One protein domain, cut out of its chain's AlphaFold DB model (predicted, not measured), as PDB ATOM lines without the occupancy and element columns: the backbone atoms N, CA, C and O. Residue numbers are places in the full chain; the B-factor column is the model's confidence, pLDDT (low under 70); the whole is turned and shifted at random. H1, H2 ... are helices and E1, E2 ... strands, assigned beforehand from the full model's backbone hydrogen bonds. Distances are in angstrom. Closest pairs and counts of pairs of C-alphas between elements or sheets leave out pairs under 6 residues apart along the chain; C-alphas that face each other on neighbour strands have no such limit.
ATOM      1  N   VAL A  35     -11.407   2.937 -31.710       87.81
ATOM      2  CA  VAL A  35     -12.735   2.648 -32.250       87.81
ATOM      3  C   VAL A  35     -13.284   3.926 -32.858       87.81
ATOM      4  O   VAL A  35     -13.232   4.983 -32.226       87.81
ATOM      5  N   CYS A  36     -13.819   3.811 -34.070       86.75
ATOM      6  CA  CYS A  36     -14.530   4.899 -34.722       86.75
ATOM      7  C   CYS A  36     -16.042   4.681 -34.625       86.75
ATOM      8  O   CYS A  36     -16.504   3.544 -34.739       86.75
ATOM      9  N   VAL A  37     -16.797   5.763 -34.452       85.38
ATOM     10  CA  VAL A  37     -18.255   5.789 -34.558       85.38
ATOM     11  C   VAL A  37     -18.629   5.440 -36.002       85.38
ATOM     12  O   VAL A  37     -18.210   6.135 -36.930       85.38
ATOM     13  N   PRO A  38     -19.382   4.352 -36.227       82.94
ATOM     14  CA  PRO A  38     -19.875   4.021 -37.557       82.94
ATOM     15  C   PRO A  38     -20.829   5.109 -38.100       82.94
ATOM     16  O   PRO A  38     -21.561   5.709 -37.310       82.94
ATOM     17  N   PRO A  39     -20.871   5.369 -39.422       81.25
ATOM     18  CA  PRO A  39     -21.710   6.430 -39.994       81.25
ATOM     19  C   PRO A  39     -23.207   6.293 -39.682       81.25
ATOM     20  O   PRO A  39     -23.873   7.278 -39.390       81.25
ATOM     21  N   ASP A  40     -23.723   5.066 -39.676       82.12
ATOM     22  CA  ASP A  40     -25.101   4.725 -39.306       82.12
ATOM     23  C   ASP A  40     -25.415   5.069 -37.842       82.12
ATOM     24  O   ASP A  40     -26.497   5.564 -37.517       82.12
ATOM     25  N   VAL A  41     -24.444   4.871 -36.950       83.81
ATOM     26  CA  VAL A  41     -24.556   5.252 -35.537       83.81
ATOM     27  C   VAL A  41     -24.480   6.774 -35.377       83.81
ATOM     28  O   VAL A  41     -25.226   7.343 -34.581       83.81
ATOM     29  N   ALA A  42     -23.636   7.453 -36.160       84.25
ATOM     30  CA  ALA A  42     -23.541   8.912 -36.156       84.25
ATOM     31  C   ALA A  42     -24.839   9.581 -36.650       84.25
ATOM     32  O   ALA A  42     -25.290  10.563 -36.060       84.25
ATOM     33  N   GLU A  43     -25.489   9.032 -37.680       85.44
ATOM     34  CA  GLU A  43     -26.812   9.487 -38.130       85.44
ATOM     35  C   GLU A  43     -27.864   9.329 -37.026       85.44
ATOM     36  O   GLU A  43     -28.626  10.257 -36.749       85.44
ATOM     37  N   MET A  44     -27.869   8.190 -36.325       85.56
ATOM     38  CA  MET A  44     -28.746   7.990 -35.170       85.56
ATOM     39  C   MET A  44     -28.481   9.034 -34.075       85.56
ATOM     40  O   MET A  44     -29.435   9.575 -33.514       85.56
ATOM     41  N   PHE A  45     -27.220   9.357 -33.776       87.38
ATOM     42  CA  PHE A  45     -26.868  10.342 -32.749       87.38
ATOM     43  C   PHE A  45     -27.454  11.731 -33.008       87.38
ATOM     44  O   PHE A  45     -27.835  12.412 -32.055       87.38
ATOM     45  N   GLN A  46     -27.614  12.127 -34.272       84.12
ATOM     46  CA  GLN A  46     -28.272  13.388 -34.633       84.12
ATOM     47  C   GLN A  46     -29.762  13.414 -34.263       84.12
ATOM     48  O   GLN A  46     -30.323  14.486 -34.043       84.12
ATOM     49  N   THR A  47     -30.409  12.248 -34.177       82.31
ATOM     50  CA  THR A  47     -31.838  12.123 -33.835       82.31
ATOM     51  C   THR A  47     -32.106  12.034 -32.334       82.31
ATOM     52  O   THR A  47     -33.259  12.120 -31.909       82.31
ATOM     53  N   LEU A  48     -31.060  11.852 -31.522       82.06
ATOM     54  CA  LEU A  48     -31.198  11.739 -30.075       82.06
ATOM     55  C   LEU A  48     -31.537  13.099 -29.453       82.06
ATOM     56  O   LEU A  48     -31.061  14.134 -29.930       82.06
ATOM     57  N   PRO A  49     -32.343  13.118 -28.372       72.38
ATOM     58  CA  PRO A  49     -32.693  14.360 -27.706       72.38
ATOM     59  C   PRO A  49     -31.432  15.090 -27.259       72.38
ATOM     60  O   PRO A  49     -30.439  14.488 -26.833       72.38
ATOM     61  N   SER A  50     -31.480  16.418 -27.334       66.56
ATOM     62  CA  SER A  50     -30.419  17.227 -26.768       66.56
ATOM     63  C   SER A  50     -30.374  16.970 -25.262       66.56
ATOM     64  O   SER A  50     -31.212  17.540 -24.579       66.56
ATOM     65  N   VAL A  51     -29.423  16.152 -24.769       62.28
ATOM     66  CA  VAL A  51     -29.168  15.914 -23.329       62.28
ATOM     67  C   VAL A  51     -29.238  17.224 -22.550       62.28
ATOM     68  O   VAL A  51     -28.290  18.006 -22.505       62.28
ATOM     69  N   SER A  52     -30.418  17.473 -21.998       59.06
ATOM     70  CA  SER A  52     -30.713  18.571 -21.089       59.06
ATOM     71  C   SER A  52     -30.594  18.081 -19.646       59.06
ATOM     72  O   SER A  52     -30.308  18.861 -18.740       59.06
ATOM     73  N   SER A  53     -30.727  16.761 -19.471       66.19
ATOM     74  CA  SER A  53     -30.554  16.006 -18.241       66.19
ATOM     75  C   SER A  53     -29.584  14.836 -18.442       66.19
ATOM     76  O   SER A  53     -29.435  14.297 -19.540       66.19
ATOM     77  N   GLU A  54     -28.932  14.420 -17.357       79.00
ATOM     78  CA  GLU A  54     -28.065  13.239 -17.325       79.00
ATOM     79  C   GLU A  54     -28.844  11.978 -17.744       79.00
ATOM     80  O   GLU A  54     -29.952  11.746 -17.262       79.00
ATOM     81  N   TYR A  55     -28.247  11.156 -18.615       85.31
ATOM     82  CA  TYR A  55     -28.748   9.834 -19.028       85.31
ATOM     83  C   TYR A  55     -30.093   9.796 -19.782       85.31
ATOM     84  O   TYR A  55     -30.585   8.717 -20.089       85.31
ATOM     85  N   GLU A  56     -30.643  10.938 -20.196       84.94
ATOM     86  CA  GLU A  56     -31.916  11.029 -20.941       84.94
ATOM     87  C   GLU A  56     -31.890  10.301 -22.305       84.94
ATOM     88  O   GLU A  56     -32.915   9.858 -22.817       84.94
ATOM     89  N   ALA A  57     -30.703  10.124 -22.895       86.62
ATOM     90  CA  ALA A  57     -30.527   9.383 -24.147       86.62
ATOM     91  C   ALA A  57     -30.544   7.849 -23.965       86.62
ATOM     92  O   ALA A  57     -30.732   7.118 -24.940       86.62
ATOM     93  N   VAL A  58     -30.365   7.341 -22.739       89.69
ATOM     94  CA  VAL A  58     -30.232   5.900 -22.444       89.69
ATOM     95  C   VAL A  58     -31.437   5.077 -22.921       89.69
ATOM     96  O   VAL A  58     -31.216   4.058 -23.584       89.69
ATOM     97  N   PRO A  59     -32.700   5.490 -22.700       88.06
ATOM     98  CA  PRO A  59     -33.848   4.700 -23.141       88.06
ATOM     99  C   PRO A  59     -33.950   4.583 -24.673       88.06
ATOM    100  O   PRO A  59     -34.380   3.550 -25.195       88.06
ATOM    101  N   TYR A  60     -33.519   5.613 -25.410       86.81
ATOM    102  CA  TYR A  60     -33.485   5.612 -26.877       86.81
ATOM    103  C   TYR A  60     -32.394   4.681 -27.412       86.81
ATOM    104  O   TYR A  60     -32.652   3.866 -28.300       86.81
ATOM    105  N   LEU A  61     -31.199   4.746 -26.819       88.81
ATOM    106  CA  LEU A  61     -30.081   3.860 -27.148       88.81
ATOM    107  C   LEU A  61     -30.422   2.396 -26.855       88.81
ATOM    108  O   LEU A  61     -30.167   1.520 -27.679       88.81
ATOM    109  N   LYS A  62     -31.092   2.126 -25.730       89.25
ATOM    110  CA  LYS A  62     -31.614   0.796 -25.399       89.25
ATOM    111  C   LYS A  62     -32.570   0.275 -26.466       89.25
ATOM    112  O   LYS A  62     -32.426  -0.864 -26.904       89.25
ATOM    113  N   LYS A  63     -33.519   1.096 -26.925       86.44
ATOM    114  CA  LYS A  63     -34.443   0.711 -28.003       86.44
ATOM    115  C   LYS A  63     -33.690   0.358 -29.287       86.44
ATOM    116  O   LYS A  63     -34.041  -0.629 -29.928       86.44
ATOM    117  N   HIS A  64     -32.657   1.121 -29.632       85.25
ATOM    118  CA  HIS A  64     -31.832   0.842 -30.803       85.25
ATOM    119  C   HIS A  64     -31.122  -0.515 -30.691       85.25
ATOM    120  O   HIS A  64     -31.277  -1.357 -31.576       85.25
ATOM    121  N   VAL A  65     -30.440  -0.774 -29.569       86.88
ATOM    122  CA  VAL A  65     -29.751  -2.052 -29.317       86.88
ATOM    123  C   VAL A  65     -30.717  -3.237 -29.384       86.88
ATOM    124  O   VAL A  65     -30.404  -4.260 -29.988       86.88
ATOM    125  N   LEU A  66     -31.915  -3.089 -28.814       85.94
ATOM    126  CA  LEU A  66     -32.948  -4.127 -28.842       85.94
ATOM    127  C   LEU A  66     -33.590  -4.317 -30.225       85.94
ATOM    128  O   LEU A  66     -34.122  -5.388 -30.500       85.94
ATOM    129  N   SER A  67     -33.558  -3.298 -31.090       83.25
ATOM    130  CA  SER A  67     -34.075  -3.368 -32.465       83.25
ATOM    131  C   SER A  67     -33.091  -3.977 -33.469       83.25
ATOM    132  O   SER A  67     -33.466  -4.236 -34.613       83.25
ATOM    133  N   GLY A  68     -31.840  -4.207 -33.060       77.50
ATOM    134  CA  GLY A  68     -30.822  -4.825 -33.901       77.50
ATOM    135  C   GLY A  68     -31.173  -6.266 -34.282       77.50
ATOM    136  O   GLY A  68     -31.815  -6.994 -33.529       77.50
ATOM    137  N   ALA A  69     -30.705  -6.710 -35.453       66.94
ATOM    138  CA  ALA A  69     -30.944  -8.073 -35.940       66.94
ATOM    139  C   ALA A  69     -30.290  -9.155 -35.057       66.94
ATOM    140  O   ALA A  69     -30.719 -10.308 -35.058       66.94
ATOM    141  N   VAL A  70     -29.243  -8.782 -34.314       73.38
ATOM    142  CA  VAL A  70     -28.535  -9.642 -33.365       73.38
ATOM    143  C   VAL A  70     -28.526  -8.941 -32.018       73.38
ATOM    144  O   VAL A  70     -27.918  -7.882 -31.872       73.38
ATOM    145  N   LEU A  71     -29.189  -9.546 -31.034       74.06
ATOM    146  CA  LEU A  71     -29.155  -9.054 -29.663       74.06
ATOM    147  C   LEU A  71     -27.768  -9.319 -29.061       74.06
ATOM    148  O   LEU A  71     -27.289 -10.459 -29.124       74.06
ATOM    149  N   PRO A  72     -27.112  -8.304 -28.476       80.75
ATOM    150  CA  PRO A  72     -25.848  -8.512 -27.795       80.75
ATOM    151  C   PRO A  72     -26.048  -9.369 -26.541       80.75
ATOM    152  O   PRO A  72     -27.116  -9.377 -25.931       80.75
ATOM    153  N   HIS A  73     -24.987 -10.075 -26.143       80.31
ATOM    154  CA  HIS A  73     -24.992 -10.879 -24.918       80.31
ATOM    155  C   HIS A  73     -25.210 -10.020 -23.664       80.31
ATOM    156  O   HIS A  73     -25.855 -10.468 -22.721       80.31
ATOM    157  N   ASP A  74     -24.710  -8.783 -23.695       88.88
ATOM    158  CA  ASP A  74     -24.861  -7.791 -22.639       88.88
ATOM    159  C   ASP A  74     -25.447  -6.498 -23.224       88.88
ATOM    160  O   ASP A  74     -24.758  -5.693 -23.861       88.88
ATOM    161  N   VAL A  75     -26.762  -6.341 -23.064       89.75
ATOM    162  CA  VAL A  75     -27.504  -5.168 -23.548       89.75
ATOM    163  C   VAL A  75     -27.122  -3.922 -22.756       89.75
ATOM    164  O   VAL A  75     -27.026  -2.846 -23.339       89.75
ATOM    165  N   GLU A  76     -26.887  -4.057 -21.454       90.94
ATOM    166  CA  GLU A  76     -26.578  -2.936 -20.570       90.94
ATOM    167  C   GLU A  76     -25.227  -2.322 -20.932       90.94
ATOM    168  O   GLU A  76     -25.148  -1.127 -21.232       90.94
ATOM    169  N   MET A  77     -24.197  -3.161 -21.050       92.00
ATOM    170  CA  MET A  77     -22.871  -2.730 -21.476       92.00
ATOM    171  C   MET A  77     -22.886  -2.156 -22.898       92.00
ATOM    172  O   MET A  77     -22.239  -1.148 -23.173       92.00
ATOM    173  N   SER A  78     -23.670  -2.741 -23.809       91.12
ATOM    174  CA  SER A  78     -23.804  -2.220 -25.179       91.12
ATOM    175  C   SER A  78     -24.416  -0.816 -25.206       91.12
ATOM    176  O   SER A  78     -23.967   0.047 -25.961       91.12
ATOM    177  N   VAL A  79     -25.420  -0.563 -24.364       92.12
ATOM    178  CA  VAL A  79     -26.040   0.762 -24.228       92.12
ATOM    179  C   VAL A  79     -25.084   1.754 -23.571       92.12
ATOM    180  O   VAL A  79     -24.993   2.889 -24.037       92.12
ATOM    181  N   ALA A  80     -24.336   1.337 -22.547       92.88
ATOM    182  CA  ALA A  80     -23.325   2.176 -21.910       92.88
ATOM    183  C   ALA A  80     -22.231   2.594 -22.905       92.88
ATOM    184  O   ALA A  80     -21.916   3.778 -23.005       92.88
ATOM    185  N   ILE A  81     -21.725   1.660 -23.718       92.19
ATOM    186  CA  ILE A  81     -20.758   1.940 -24.790       92.19
ATOM    187  C   ILE A  81     -21.309   2.990 -25.763       92.19
ATOM    188  O   ILE A  81     -20.646   3.994 -26.023       92.19
ATOM    189  N   LEU A  82     -22.534   2.806 -26.270       91.50
ATOM    190  CA  LEU A  82     -23.152   3.769 -27.186       91.50
ATOM    191  C   LEU A  82     -23.361   5.141 -26.538       91.50
ATOM    192  O   LEU A  82     -23.194   6.159 -27.205       91.50
ATOM    193  N   TYR A  83     -23.697   5.184 -25.249       91.56
ATOM    194  CA  TYR A  83     -23.870   6.434 -24.516       91.56
ATOM    195  C   TYR A  83     -22.545   7.194 -24.363       91.56
ATOM    196  O   TYR A  83     -22.503   8.406 -24.579       91.56
ATOM    197  N   VAL A  84     -21.446   6.492 -24.068       91.31
ATOM    198  CA  VAL A  84     -20.099   7.088 -24.021       91.31
ATOM    199  C   VAL A  84     -19.684   7.605 -25.395       91.31
ATOM    200  O   VAL A  84     -19.204   8.734 -25.507       91.31
ATOM    201  N   MET A  85     -19.915   6.819 -26.451       90.69
ATOM    202  CA  MET A  85     -19.634   7.237 -27.827       90.69
ATOM    203  C   MET A  85     -20.446   8.475 -28.215       90.69
ATOM    204  O   MET A  85     -19.886   9.403 -28.787       90.69
ATOM    205  N   TYR A  86     -21.729   8.528 -27.846       89.50
ATOM    206  CA  TYR A  86     -22.585   9.690 -28.076       89.50
ATOM    207  C   TYR A  86     -22.059  10.942 -27.366       89.50
ATOM    208  O   TYR A  86     -21.976  12.014 -27.969       89.50
ATOM    209  N   GLY A  87     -21.658  10.808 -26.098       88.44
ATOM    210  CA  GLY A  87     -21.059  11.901 -25.334       88.44
ATOM    211  C   GLY A  87     -19.768  12.415 -25.974       88.44
ATOM    212  O   GLY A  87     -19.604  13.620 -26.145       88.44
ATOM    213  N   ASN A  88     -18.879  11.512 -26.389       88.38
ATOM    214  CA  ASN A  88     -17.630  11.862 -27.065       88.38
ATOM    215  C   ASN A  88     -17.862  12.573 -28.395       88.38
ATOM    216  O   ASN A  88     -17.301  13.642 -28.628       88.38
ATOM    217  N   TRP A  89     -18.724  11.988 -29.225       88.62
ATOM    218  CA  TRP A  89     -19.109  12.527 -30.520       88.62
ATOM    219  C   TRP A  89     -19.637  13.954 -30.381       88.62
ATOM    220  O   TRP A  89     -19.207  14.860 -31.081       88.62
ATOM    221  N   ARG A  90     -20.512  14.181 -29.399       84.31
ATOM    222  CA  ARG A  90     -21.175  15.470 -29.225       84.31
ATOM    223  C   ARG A  90     -20.317  16.543 -28.552       84.31
ATOM    224  O   ARG A  90     -20.462  17.717 -28.879       84.31
ATOM    225  N   VAL A  91     -19.500  16.176 -27.564       83.50
ATOM    226  CA  VAL A  91     -18.721  17.140 -26.762       83.50
ATOM    227  C   VAL A  91     -17.385  17.466 -27.420       83.50
ATOM    228  O   VAL A  91     -16.956  18.616 -27.382       83.50
ATOM    229  N   LEU A  92     -16.719  16.460 -27.990       81.94
ATOM    230  CA  LEU A  92     -15.372  16.602 -28.546       81.94
ATOM    231  C   LEU A  92     -15.358  16.716 -30.073       81.94
ATOM    232  O   LEU A  92     -14.276  16.890 -30.626       81.94
ATOM    233  N   ASP A  93     -16.522  16.611 -30.731       80.12
ATOM    234  CA  ASP A  93     -16.649  16.590 -32.198       80.12
ATOM    235  C   ASP A  93     -15.700  15.553 -32.830       80.12
ATOM    236  O   ASP A  93     -15.053  15.775 -33.853       80.12
ATOM    237  N   SER A  94     -15.542  14.423 -32.131       84.69
ATOM    238  CA  SER A  94     -14.625  13.347 -32.493       84.69
ATOM    239  C   SER A  94     -15.390  12.049 -32.682       84.69
ATOM    240  O   SER A  94     -16.026  11.535 -31.756       84.69
ATOM    241  N   ASP A  95     -15.225  11.462 -33.860       85.06
ATOM    242  CA  ASP A  95     -15.736  10.131 -34.177       85.06
ATOM    243  C   ASP A  95     -14.838   9.020 -33.625       85.06
ATOM    244  O   ASP A  95     -15.157   7.852 -33.789       85.06
ATOM    245  N   ALA A  96     -13.702   9.341 -33.001       87.25
ATOM    246  CA  ALA A  96     -12.711   8.360 -32.573       87.25
ATOM    247  C   ALA A  96     -12.468   8.398 -31.058       87.25
ATOM    248  O   ALA A  96     -12.353   9.471 -30.458       87.25
ATOM    249  N   MET A  97     -12.339   7.211 -30.455       88.69
ATOM    250  CA  MET A  97     -11.963   7.022 -29.052       88.69
ATOM    251  C   MET A  97     -11.103   5.762 -28.885       88.69
ATOM    252  O   MET A  97     -11.294   4.769 -29.586       88.69
ATOM    253  N   TYR A  98     -10.165   5.775 -27.937       88.75
ATOM    254  CA  TYR A  98      -9.446   4.563 -27.545       88.75
ATOM    255  C   TYR A  98     -10.396   3.543 -26.914       88.75
ATOM    256  O   TYR A  98     -11.171   3.868 -26.016       88.75
ATOM    257  N   LEU A  99     -10.303   2.286 -27.350       87.50
ATOM    258  CA  LEU A  99     -11.138   1.195 -26.853       87.50
ATOM    259  C   LEU A  99     -11.002   1.025 -25.335       87.50
ATOM    260  O   LEU A  99     -11.989   0.753 -24.660       87.50
ATOM    261  N   SER A 100      -9.791   1.194 -24.794       86.69
ATOM    262  CA  SER A 100      -9.553   1.112 -23.350       86.69
ATOM    263  C   SER A 100     -10.347   2.152 -22.567       86.69
ATOM    264  O   SER A 100     -10.936   1.817 -21.543       86.69
ATOM    265  N   ASP A 101     -10.385   3.390 -23.059       88.69
ATOM    266  CA  ASP A 101     -11.073   4.493 -22.392       88.69
ATOM    267  C   ASP A 101     -12.584   4.321 -22.526       88.69
ATOM    268  O   ASP A 101     -13.316   4.473 -21.551       88.69
ATOM    269  N   LEU A 102     -13.039   3.895 -23.708       90.94
ATOM    270  CA  LEU A 102     -14.436   3.579 -23.976       90.94
ATOM    271  C   LEU A 102     -14.974   2.520 -23.009       90.94
ATOM    272  O   LEU A 102     -16.005   2.736 -22.375       90.94
ATOM    273  N   LEU A 103     -14.277   1.388 -22.884       91.19
ATOM    274  CA  LEU A 103     -14.700   0.295 -22.007       91.19
ATOM    275  C   LEU A 103     -14.625   0.691 -20.533       91.19
ATOM    276  O   LEU A 103     -15.566   0.421 -19.796       91.19
ATOM    277  N   MET A 104     -13.559   1.380 -20.116       92.06
ATOM    278  CA  MET A 104     -13.406   1.839 -18.735       92.06
ATOM    279  C   MET A 104     -14.540   2.785 -18.321       92.06
ATOM    280  O   MET A 104     -15.101   2.642 -17.237       92.06
ATOM    281  N   VAL A 105     -14.886   3.758 -19.168       91.50
ATOM    282  CA  VAL A 105     -15.971   4.702 -18.867       91.50
ATOM    283  C   VAL A 105     -17.328   4.002 -18.941       91.50
ATOM    284  O   VAL A 105     -18.182   4.257 -18.096       91.50
ATOM    285  N   ALA A 106     -17.531   3.094 -19.899       92.75
ATOM    286  CA  ALA A 106     -18.767   2.322 -19.993       92.75
ATOM    287  C   ALA A 106     -19.003   1.471 -18.733       92.75
ATOM    288  O   ALA A 106     -20.096   1.531 -18.176       92.75
ATOM    289  N   GLU A 107     -17.979   0.774 -18.226       92.75
ATOM    290  CA  GLU A 107     -18.053   0.022 -16.962       92.75
ATOM    291  C   GLU A 107     -18.457   0.937 -15.792       92.75
ATOM    292  O   GLU A 107     -19.410   0.646 -15.069       92.75
ATOM    293  N   GLN A 108     -17.821   2.105 -15.655       92.62
ATOM    294  CA  GLN A 108     -18.168   3.070 -14.601       92.62
ATOM    295  C   GLN A 108     -19.613   3.576 -14.701       92.62
ATOM    296  O   GLN A 108     -20.262   3.815 -13.683       92.62
ATOM    297  N   ILE A 109     -20.126   3.751 -15.920       91.44
ATOM    298  CA  ILE A 109     -21.502   4.202 -16.146       91.44
ATOM    299  C   ILE A 109     -22.511   3.117 -15.775       91.44
ATOM    300  O   ILE A 109     -23.531   3.449 -15.176       91.44
ATOM    301  N   THR A 110     -22.227   1.842 -16.061       91.88
ATOM    302  CA  THR A 110     -23.122   0.738 -15.663       91.88
ATOM    303  C   THR A 110     -23.284   0.619 -14.147       91.88
ATOM    304  O   THR A 110     -24.326   0.197 -13.662       91.88
ATOM    305  N   GLU A 111     -22.307   1.088 -13.370       91.94
ATOM    306  CA  GLU A 111     -22.401   1.139 -11.908       91.94
ATOM    307  C   GLU A 111     -23.141   2.390 -11.389       91.94
ATOM    308  O   GLU A 111     -23.443   2.494 -10.196       91.94
ATOM    309  N   HIS A 112     -23.446   3.362 -12.257       91.56
ATOM    310  CA  HIS A 112     -24.018   4.637 -11.843       91.56
ATOM    311  C   HIS A 112     -25.536   4.524 -11.580       91.56
ATOM    312  O   HIS A 112     -26.300   4.219 -12.500       91.56
ATOM    313  N   PRO A 113     -26.044   4.885 -10.380       89.50
ATOM    314  CA  PRO A 113     -27.451   4.677 -10.017       89.50
ATOM    315  C   PRO A 113     -28.462   5.314 -10.974       89.50
ATOM    316  O   PRO A 113     -29.480   4.708 -11.289       89.50
ATOM    317  N   LYS A 114     -28.171   6.519 -11.483       89.06
ATOM    318  CA  LYS A 114     -29.055   7.196 -12.448       89.06
ATOM    319  C   LYS A 114     -29.077   6.520 -13.818       89.06
ATOM    320  O   LYS A 114     -30.096   6.573 -14.496       89.06
ATOM    321  N   PHE A 115     -27.964   5.911 -14.233       90.06
ATOM    322  CA  PHE A 115     -27.924   5.159 -15.484       90.06
ATOM    323  C   PHE A 115     -28.809   3.923 -15.357       90.06
ATOM    324  O   PHE A 115     -29.673   3.713 -16.198       90.06
ATOM    325  N   ILE A 116     -28.655   3.176 -14.260       89.88
ATOM    326  CA  ILE A 116     -29.486   2.011 -13.933       89.88
ATOM    327  C   ILE A 116     -30.966   2.417 -13.890       89.88
ATOM    328  O   ILE A 116     -31.802   1.772 -14.516       89.88
ATOM    329  N   GLU A 117     -31.297   3.520 -13.215       90.00
ATOM    330  CA  GLU A 117     -32.667   4.038 -13.155       90.00
ATOM    331  C   GLU A 117     -33.239   4.312 -14.553       90.00
ATOM    332  O   GLU A 117     -34.310   3.810 -14.877       90.00
ATOM    333  N   GLN A 118     -32.518   5.039 -15.410       88.62
ATOM    334  CA  GLN A 118     -32.957   5.325 -16.782       88.62
ATOM    335  C   GLN A 118     -32.983   4.075 -17.674       88.62
ATOM    336  O   GLN A 118     -33.832   3.943 -18.552       88.62
ATOM    337  N   PHE A 119     -32.073   3.129 -17.450       88.44
ATOM    338  CA  PHE A 119     -32.002   1.885 -18.207       88.44
ATOM    339  C   PHE A 119     -33.172   0.952 -17.884       88.44
ATOM    340  O   PHE A 119     -33.722   0.317 -18.789       88.44
ATOM    341  N   TYR A 120     -33.567   0.860 -16.612       86.25
ATOM    342  CA  TYR A 120     -34.679   0.027 -16.150       86.25
ATOM    343  C   TYR A 120     -36.011   0.760 -16.057       86.25
ATOM    344  O   TYR A 120     -37.027   0.097 -15.854       86.25
ATOM    345  N   GLN A 121     -36.042   2.080 -16.256       81.06
ATOM    346  CA  GLN A 121     -37.288   2.781 -16.522       81.06
ATOM    347  C   GLN A 121     -37.949   2.101 -17.722       81.06
ATOM    348  O   GLN A 121     -37.448   2.111 -18.851       81.06
TER     349      GLN A 121
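AT A GLANCE: This is residues 35 to 121 of the 129 residues of an uncharacterized protein of Shewanella baltica (strain OS155 / ATCC BAA-1091) (UniProt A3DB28). One long helix, H3, runs through the middle of a rounded body, with H4 crossing it on one side and H2 crossing its first half on the other. H5 packs on H2 and makes a corner with the end of H4, while H1 sits more loosely beside H2 and H3; residues 67 to 74, of which 67 belongs to H2, stick out as a loop. The printed part has 87 residues with five named helices and one named strand, in the order H1, H2, H3, E1, H4, H5, and is mostly helix. It is compact, with a radius of gyration of the C-alphas of 12.0 A and spans of 29 by 27 by 27 A.

HOW THE PARTS SIT: H3, residues 75 to 92, is the longest helix, and its centre is the nearest to the mean of the C-alphas, 2.8 A away. H4, residues 99 to 110, touches H3 at a steep tilt of 64 degrees, opposite ways; their closest C-alphas, those of Ala 80 and Ala 106, are 4.9 A apart. H2, residues 58 to 67, touches residues 75 to 83 of H3 alone, at a steep tilt of 57 degrees, opposite ways, with the C-alphas of Lys 62 and Val 79 closest at 5.7 A. H5, residues 113 to 120, touches H2 the same way at 37 degrees, only just a steep tilt; the closest C-alphas, those of Pro 59 and Phe 119, are 6.0 A apart. H5 is close to H4 but not clearly touching it, about perpendicular at 86 degrees, with the C-alphas of Ile 109 and Phe 115 closest at 6.5 A. H1, residues 39 to 47, is close to H3 but not clearly touching, about perpendicular at 79 degrees, with the C-alphas of Phe 45 and Tyr 86 closest at 6.4 A. H1 and H2 are near each other, with 6 pairs of C-alphas within 10 A. E1, residues 96 to 98, pairs with no named strand, but residues 35 to 36 pair with its residues 96 to 97, antiparallel. Every O i to N i+4 pair is within hydrogen-bond range in H2, H3, H4 and H5, and 4 of 5 are in H1.

IN THESE COORDINATES: H3 is 25.4 A long, from C-alpha 75 at (-27.504, -5.168, -23.548) to C-alpha 92. H4 measures 16.4 A, H2 14.2 A and H1 13.1 A, the last beginning at C-alpha 39, (-21.710, 6.430, -39.994). E1 spans 7.1 A and H5 10.6 A, ending at C-alpha 120, (-34.679, 0.027, -16.150).

THE WHOLE: The two C-alphas farthest apart, those of Ser 52 and Val 70, are 30.8 A from each other. The printed part has no cut and no long link. Its mean pLDDT is 85.6; residues 50 to 53 and residue 69 are under 70.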